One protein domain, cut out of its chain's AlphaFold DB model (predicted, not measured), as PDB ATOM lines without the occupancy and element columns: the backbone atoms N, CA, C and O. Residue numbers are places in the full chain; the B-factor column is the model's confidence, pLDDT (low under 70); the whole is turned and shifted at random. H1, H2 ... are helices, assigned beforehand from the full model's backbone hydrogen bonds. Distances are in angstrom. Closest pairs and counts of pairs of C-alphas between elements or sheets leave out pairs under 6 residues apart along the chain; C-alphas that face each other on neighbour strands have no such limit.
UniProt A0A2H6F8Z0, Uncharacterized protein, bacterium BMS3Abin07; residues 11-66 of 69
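AT A GLANCE: This is residues 11 to 66 of the 69 residues of an uncharacterized protein of bacterium BMS3Abin07 (UniProt A0A2H6F8Z0). Three separate helices are strung out along an open, stretched chain: H1, the longest, lies toward one end, H2 follows farther along, and after a turn H3 runs back at a distance from H2. No two of them touch. The printed part has 56 residues with three named helices, H1, H2 and H3 in that order, no named strand, and the class all helix. It is extended, with a radius of gyration of the C-alphas of 19.1 A and spans of 54 by 25 by 18 A.

HOW THE PARTS SIT: Start at H1, residues 15 to 30; it is apart from H2, residues 40 to 51, and from H3, residues 58 to 65. H2 and H3 are apart too. Residues 36 to 66 stand free. In H3 every O i to N i+4 pair is within hydrogen-bond range; in H1 11 of 12 are, in H2 7 of 8.

IN THESE COORDINATES: Find C-alpha 15 at (-51.372, 5.156, 204.983); from there H1 runs 23.3 A to C-alpha 30. H2 runs 17.3 A from C-alpha 40 at (-26.192, 3.548, 225.613). H3 runs 10.5 A and ends at C-alpha 65, (-22.312, -19.567, 229.269).

THE WHOLE: The C-alphas farthest apart, of Ser 11 and Glu 54, are 55.8 A apart. The printed part has no cut, both links are short, and no printed residue is under 70 in pLDDT.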
ATOM      1  N   SER A  11     -56.036  -3.488 206.493       93.62
ATOM      2  CA  SER A  11     -57.170  -2.550 206.483       93.62
ATOM      3  C   SER A  11     -57.229  -1.632 207.699       93.62
ATOM      4  O   SER A  11     -57.894  -0.602 207.642       93.62
ATOM      5  N   ASP A  12     -56.561  -2.014 208.784       92.81
ATOM      6  CA  ASP A  12     -56.622  -1.304 210.056       92.81
ATOM      7  C   ASP A  12     -55.495  -0.260 210.168       92.81
ATOM      8  O   ASP A  12     -55.449   0.499 211.133       92.81
ATOM      9  N   LEU A  13     -54.595  -0.204 209.175       91.94
ATOM     10  CA  LEU A  13     -53.479   0.734 209.109       91.94
ATOM     11  C   LEU A  13     -53.881   2.029 208.403       91.94
ATOM     12  O   LEU A  13     -54.461   2.034 207.314       91.94
ATOM     13  N   THR A  14     -53.447   3.155 208.957       95.75
ATOM     14  CA  THR A  14     -53.351   4.396 208.191       95.75
ATOM     15  C   THR A  14     -52.282   4.269 207.101       95.75
ATOM     16  O   THR A  14     -51.339   3.481 207.191       95.75
ATOM     17  N   VAL A  15     -52.369   5.117 206.071       96.31
ATOM     18  CA  VAL A  15     -51.372   5.156 204.983       96.31
ATOM     19  C   VAL A  15     -49.951   5.390 205.514       96.31
ATOM     20  O   VAL A  15     -48.989   4.834 204.983       96.31
ATOM     21  N   ASN A  16     -49.805   6.197 206.567       95.69
ATOM     22  CA  ASN A  16     -48.505   6.469 207.172       95.69
ATOM     23  C   ASN A  16     -47.937   5.235 207.884       95.69
ATOM     24  O   ASN A  16     -46.757   4.928 207.731       95.69
ATOM     25  N   GLU A  17     -48.773   4.502 208.621       92.12
ATOM     26  CA  GLU A  17     -48.355   3.269 209.293       92.12
ATOM     27  C   GLU A  17     -47.982   2.186 208.281       92.12
ATOM     28  O   GLU A  17     -46.935   1.565 208.429       92.12
ATOM     29  N   LEU A  18     -48.756   2.029 207.203       93.75
ATOM     30  CA  LEU A  18     -48.418   1.098 206.125       93.75
ATOM     31  C   LEU A  18     -47.082   1.456 205.454       93.75
ATOM     32  O   LEU A  18     -46.253   0.581 205.206       93.75
ATOM     33  N   ARG A  19     -46.837   2.745 205.188       95.12
ATOM     34  CA  ARG A  19     -45.561   3.213 204.626       95.12
ATOM     35  C   ARG A  19     -44.386   2.906 205.556       95.12
ATOM     36  O   ARG A  19     -43.326   2.510 205.073       95.12
ATOM     37  N   ASN A  20     -44.564   3.113 206.859       91.69
ATOM     38  CA  ASN A  20     -43.533   2.829 207.853       91.69
ATOM     39  C   ASN A  20     -43.283   1.329 207.992       91.69
ATOM     40  O   ASN A  20     -42.126   0.930 208.019       91.69
ATOM     41  N   LEU A  21     -44.335   0.506 207.986       89.81
ATOM     42  CA  LEU A  21     -44.215  -0.950 208.001       89.81
ATOM     43  C   LEU A  21     -43.368  -1.445 206.823       89.81
ATOM     44  O   LEU A  21     -42.359  -2.102 207.037       89.81
ATOM     45  N   ILE A  22     -43.716  -1.050 205.591       91.38
ATOM     46  CA  ILE A  22     -42.959  -1.440 204.388       91.38
ATOM     47  C   ILE A  22     -41.497  -0.994 204.491       91.38
ATOM     48  O   ILE A  22     -40.587  -1.755 204.171       91.38
ATOM     49  N   ARG A  23     -41.265   0.248 204.926       91.25
ATOM     50  CA  ARG A  23     -39.915   0.789 205.093       91.25
ATOM     51  C   ARG A  23     -39.107  -0.030 206.101       91.25
ATOM     52  O   ARG A  23     -37.976  -0.380 205.789       91.25
ATOM     53  N   ASN A  24     -39.674  -0.322 207.268       87.44
ATOM     54  CA  ASN A  24     -38.997  -1.080 208.316       87.44
ATOM     55  C   ASN A  24     -38.682  -2.499 207.842       87.44
ATOM     56  O   ASN A  24     -37.538  -2.912 207.947       87.44
ATOM     57  N   THR A  25     -39.626  -3.182 207.186       87.25
ATOM     58  CA  THR A  25     -39.380  -4.511 206.605       87.25
ATOM     59  C   THR A  25     -38.238  -4.504 205.583       87.25
ATOM     60  O   THR A  25     -37.452  -5.443 205.530       87.25
ATOM     61  N   ILE A  26     -38.111  -3.454 204.763       91.88
ATOM     62  CA  ILE A  26     -36.975  -3.329 203.835       91.88
ATOM     63  C   ILE A  26     -35.660  -3.141 204.599       91.88
ATOM     64  O   ILE A  26     -34.648  -3.713 204.203       91.88
ATOM     65  N   TYR A  27     -35.657  -2.346 205.671       89.69
ATOM     66  CA  TYR A  27     -34.453  -2.133 206.469       89.69
ATOM     67  C   TYR A  27     -34.043  -3.366 207.274       89.69
ATOM     68  O   TYR A  27     -32.859  -3.663 207.293       89.69
ATOM     69  N   GLU A  28     -34.987  -4.136 207.812       87.94
ATOM     70  CA  GLU A  28     -34.724  -5.416 208.492       87.94
ATOM     71  C   GLU A  28     -34.018  -6.438 207.579       87.94
ATOM     72  O   GLU A  28     -33.247  -7.274 208.043       87.94
ATOM     73  N   ILE A  29     -34.234  -6.371 206.258       88.56
ATOM     74  CA  ILE A  29     -33.501  -7.208 205.288       88.56
ATOM     75  C   ILE A  29     -32.028  -6.786 205.181       88.56
ATOM     76  O   ILE A  29     -31.162  -7.620 204.915       88.56
ATOM     77  N   LEU A  30     -31.745  -5.490 205.320       90.62
ATOM     78  CA  LEU A  30     -30.394  -4.935 205.209       90.62
ATOM     79  C   LEU A  30     -29.627  -5.033 206.531       90.62
ATOM     80  O   LEU A  30     -28.412  -5.221 206.512       90.62
ATOM     81  N   ASP A  31     -30.347  -4.894 207.638       87.38
ATOM     82  CA  ASP A  31     -29.845  -4.843 209.000       87.38
ATOM     83  C   ASP A  31     -30.751  -5.717 209.887       87.38
ATOM     84  O   ASP A  31     -31.857  -5.294 210.230       87.38
ATOM     85  N   PRO A  32     -30.353  -6.970 210.193       83.56
ATOM     86  CA  PRO A  32     -31.215  -7.944 210.871       83.56
ATOM     87  C   PRO A  32     -31.730  -7.500 212.245       83.56
ATOM     88  O   PRO A  32     -32.720  -8.044 212.731       83.56
ATOM     89  N   ASP A  33     -31.048  -6.544 212.875       84.56
ATOM     90  CA  ASP A  33     -31.388  -5.919 214.151       84.56
ATOM     91  C   ASP A  33     -31.780  -4.440 213.998       84.56
ATOM     92  O   ASP A  33     -31.695  -3.667 214.953       84.56
ATOM     93  N   TYR A  34     -32.279  -4.041 212.823       83.56
ATOM     94  CA  TYR A  34     -32.834  -2.707 212.605       83.56
ATOM     95  C   TYR A  34     -33.862  -2.343 213.694       83.56
ATOM     96  O   TYR A  34     -34.788  -3.105 213.972       83.56
ATOM     97  N   ASP A  35     -33.710  -1.157 214.293       81.81
ATOM     98  CA  ASP A  35     -34.497  -0.661 215.443       81.81
ATOM     99  C   ASP A  35     -34.265  -1.413 216.780       81.81
ATOM    100  O   ASP A  35     -34.914  -1.113 217.783       81.81
ATOM    101  N   LEU A  36     -33.311  -2.352 216.844       87.06
ATOM    102  CA  LEU A  36     -32.899  -3.091 218.050       87.06
ATOM    103  C   LEU A  36     -31.476  -2.716 218.498       87.06
ATOM    104  O   LEU A  36     -30.638  -3.565 218.797       87.06
ATOM    105  N   GLU A  37     -31.213  -1.415 218.584       87.75
ATOM    106  CA  GLU A  37     -29.900  -0.884 218.949       87.75
ATOM    107  C   GLU A  37     -29.519  -1.178 220.414       87.75
ATOM    108  O   GLU A  37     -30.356  -1.215 221.326       87.75
ATOM    109  N   LEU A  38     -28.215  -1.342 220.666       91.81
ATOM    110  CA  LEU A  38     -27.689  -1.496 222.023       91.81
ATOM    111  C   LEU A  38     -28.018  -0.269 222.881       91.81
ATOM    112  O   LEU A  38     -27.856   0.877 222.457       91.81
ATOM    113  N   ARG A  39     -28.407  -0.508 224.138       94.12
ATOM    114  CA  ARG A  39     -28.627   0.583 225.095       94.12
ATOM    115  C   ARG A  39     -27.327   1.378 225.309       94.12
ATOM    116  O   ARG A  39     -26.255   0.763 225.339       94.12
ATOM    117  N   PRO A  40     -27.388   2.709 225.506       95.25
ATOM    118  CA  PRO A  40     -26.192   3.548 225.613       95.25
ATOM    119  C   PRO A  40     -25.189   3.076 226.671       95.25
ATOM    120  O   PRO A  40     -23.985   3.099 226.430       95.25
ATOM    121  N   GLU A  41     -25.667   2.594 227.818       96.62
ATOM    122  CA  GLU A  41     -24.810   2.079 228.886       96.62
ATOM    123  C   GLU A  41     -24.012   0.836 228.462       96.62
ATOM    124  O   GLU A  41     -22.834   0.722 228.790       96.62
ATOM    125  N   VAL A  42     -24.606  -0.044 227.648       95.75
ATOM    126  CA  VAL A  42     -23.938  -1.246 227.126       95.75
ATOM    127  C   VAL A  42     -22.845  -0.855 226.134       95.75
ATOM    128  O   VAL A  42     -21.760  -1.436 226.141       95.75
ATOM    129  N   ILE A  43     -23.102   0.162 225.305       95.69
ATOM    130  CA  ILE A  43     -22.119   0.698 224.357       95.69
ATOM    131  C   ILE A  43     -20.899   1.253 225.102       95.69
ATOM    132  O   ILE A  43     -19.763   0.982 224.707       95.69
ATOM    133  N   GLU A  44     -21.110   2.023 226.170       96.69
ATOM    134  CA  GLU A  44     -20.007   2.600 226.944       96.69
ATOM    135  C   GLU A  44     -19.199   1.528 227.688       96.69
ATOM    136  O   GLU A  44     -17.967   1.542 227.625       96.69
ATOM    137  N   GLU A  45     -19.855   0.539 228.300       95.31
ATOM    138  CA  GLU A  45     -19.166  -0.598 228.926       95.31
ATOM    139  C   GLU A  45     -18.324  -1.396 227.916       95.31
ATOM    140  O   GLU A  45     -17.172  -1.741 228.194       95.31
ATOM    141  N   LEU A  46     -18.855  -1.638 226.711       93.38
ATOM    142  CA  LEU A  46     -18.122  -2.283 225.618       93.38
ATOM    143  C   LEU A  46     -16.891  -1.475 225.204       93.38
ATOM    144  O   LEU A  46     -15.803  -2.040 225.072       93.38
ATOM    145  N   LYS A  47     -17.028  -0.154 225.032       95.50
ATOM    146  CA  LYS A  47     -15.902   0.725 224.680       95.50
ATOM    147  C   LYS A  47     -14.802   0.692 225.736       95.50
ATOM    148  O   LYS A  47     -13.627   0.657 225.372       95.50
ATOM    149  N   GLU A  48     -15.156   0.706 227.018       93.94
ATOM    150  CA  GLU A  48     -14.177   0.578 228.102       93.94
ATOM    151  C   GLU A  48     -13.517  -0.807 228.103       93.94
ATOM    152  O   GLU A  48     -12.289  -0.908 228.151       93.94
ATOM    153  N   SER A  49     -14.300  -1.875 227.936       89.88
ATOM    154  CA  SER A  49     -13.787  -3.247 227.835       89.88
ATOM    155  C   SER A  49     -12.779  -3.410 226.688       89.88
ATOM    156  O   SER A  49     -11.701  -3.981 226.875       89.88
ATOM    157  N   MET A  50     -13.051  -2.818 225.519       89.75
ATOM    158  CA  MET A  50     -12.153  -2.854 224.356       89.75
ATOM    159  C   MET A  50     -10.791  -2.189 224.600       89.75
ATOM    160  O   MET A  50      -9.816  -2.542 223.931       89.75
ATOM    161  N   LYS A  51     -10.685  -1.255 225.556       94.38
ATOM    162  CA  LYS A  51      -9.403  -0.640 225.947       94.38
ATOM    163  C   LYS A  51      -8.549  -1.574 226.806       94.38
ATOM    164  O   LYS A  51      -7.328  -1.405 226.859       94.38
ATOM    165  N   SER A  52      -9.158  -2.556 227.471       89.00
ATOM    166  CA  SER A  52      -8.433  -3.538 228.273       89.00
ATOM    167  C   SER A  52      -7.588  -4.456 227.386       89.00
ATOM    168  O   SER A  52      -7.967  -4.801 226.263       89.00
ATOM    169  N   LYS A  53      -6.442  -4.903 227.909       86.44
ATOM    170  CA  LYS A  53      -5.608  -5.965 227.312       86.44
ATOM    171  C   LYS A  53      -5.786  -7.318 228.000       86.44
ATOM    172  O   LYS A  53      -5.240  -8.310 227.528       86.44
ATOM    173  N   GLU A  54      -6.533  -7.361 229.099       87.62
ATOM    174  CA  GLU A  54      -6.844  -8.600 229.800       87.62
ATOM    175  C   GLU A  54      -7.804  -9.440 228.954       87.62
ATOM    176  O   GLU A  54      -8.759  -8.923 228.371       87.62
ATOM    177  N   ARG A  55      -7.516 -10.733 228.815       86.56
ATOM    178  CA  ARG A  55      -8.313 -11.656 228.006       86.56
ATOM    179  C   ARG A  55      -8.596 -12.906 228.816       86.56
ATOM    180  O   ARG A  55      -7.726 -13.400 229.528       86.56
ATOM    181  N   ILE A  56      -9.810 -13.417 228.668       88.00
ATOM    182  CA  ILE A  56     -10.236 -14.695 229.230       88.00
ATOM    183  C   ILE A  56     -10.243 -15.706 228.073       88.00
ATOM    184  O   ILE A  56     -10.687 -15.342 226.981       88.00
ATOM    185  N   PRO A  57      -9.744 -16.942 228.260       93.19
ATOM    186  CA  PRO A  57      -9.823 -17.979 227.232       93.19
ATOM    187  C   PRO A  57     -11.269 -18.218 226.782       93.19
ATOM    188  O   PRO A  57     -12.171 -18.290 227.622       93.19
ATOM    189  N   ALA A  58     -11.484 -18.359 225.473       91.25
ATOM    190  CA  ALA A  58     -12.819 -18.504 224.895       91.25
ATOM    191  C   ALA A  58     -13.536 -19.757 225.421       91.25
ATOM    192  O   ALA A  58     -14.722 -19.706 225.728       91.25
ATOM    193  N   GLU A  59     -12.796 -20.842 225.645       94.81
ATOM    194  CA  GLU A  59     -13.298 -22.111 226.177       94.81
ATOM    195  C   GLU A  59     -13.851 -21.951 227.597       94.81
ATOM    196  O   GLU A  59     -14.843 -22.578 227.975       94.81
ATOM    197  N   ARG A  60     -13.222 -21.084 228.403       94.88
ATOM    198  CA  ARG A  60     -13.706 -20.777 229.749       94.88
ATOM    199  C   ARG A  60     -15.025 -20.013 229.682       94.88
ATOM    200  O   ARG A  60     -15.950 -20.362 230.407       94.88
ATOM    201  N   VAL A  61     -15.109 -19.010 228.809       93.00
ATOM    202  CA  VAL A  61     -16.331 -18.216 228.611       93.00
ATOM    203  C   VAL A  61     -17.465 -19.100 228.087       93.00
ATOM    204  O   VAL A  61     -18.563 -19.061 228.631       93.00
ATOM    205  N   ALA A  62     -17.191 -19.956 227.101       94.44
ATOM    206  CA  ALA A  62     -18.173 -20.888 226.554       94.44
ATOM    207  C   ALA A  62     -18.744 -21.818 227.635       94.44
ATOM    208  O   ALA A  62     -19.960 -21.951 227.756       94.44
ATOM    209  N   LYS A  63     -17.879 -22.378 228.492       95.19
ATOM    210  CA  LYS A  63     -18.299 -23.213 229.625       95.19
ATOM    211  C   LYS A  63     -19.168 -22.453 230.630       95.19
ATOM    212  O   LYS A  63     -20.147 -23.009 231.118       95.19
ATOM    213  N   GLU A  64     -18.807 -21.214 230.963       95.06
ATOM    214  CA  GLU A  64     -19.582 -20.371 231.887       95.06
ATOM    215  C   GLU A  64     -20.960 -20.001 231.308       95.06
ATOM    216  O   GLU A  64     -21.930 -19.906 232.059       95.06
ATOM    217  N   LEU A  65     -21.066 -19.864 229.983       95.38
ATOM    218  CA  LEU A  65     -22.312 -19.567 229.269       95.38
ATOM    219  C   LEU A  65     -23.126 -20.813 228.875       95.38
ATOM    220  O   LEU A  65     -24.228 -20.672 228.350       95.38
ATOM    221  N   GLY A  66     -22.609 -22.022 229.120       95.56
ATOM    222  CA  GLY A  66     -23.264 -23.272 228.726       95.56
ATOM    223  C   GLY A  66     -23.340 -23.479 227.209       95.56
ATOM    224  O   GLY A  66     -24.295 -24.083 226.728       95.56
TER     225      GLY A  66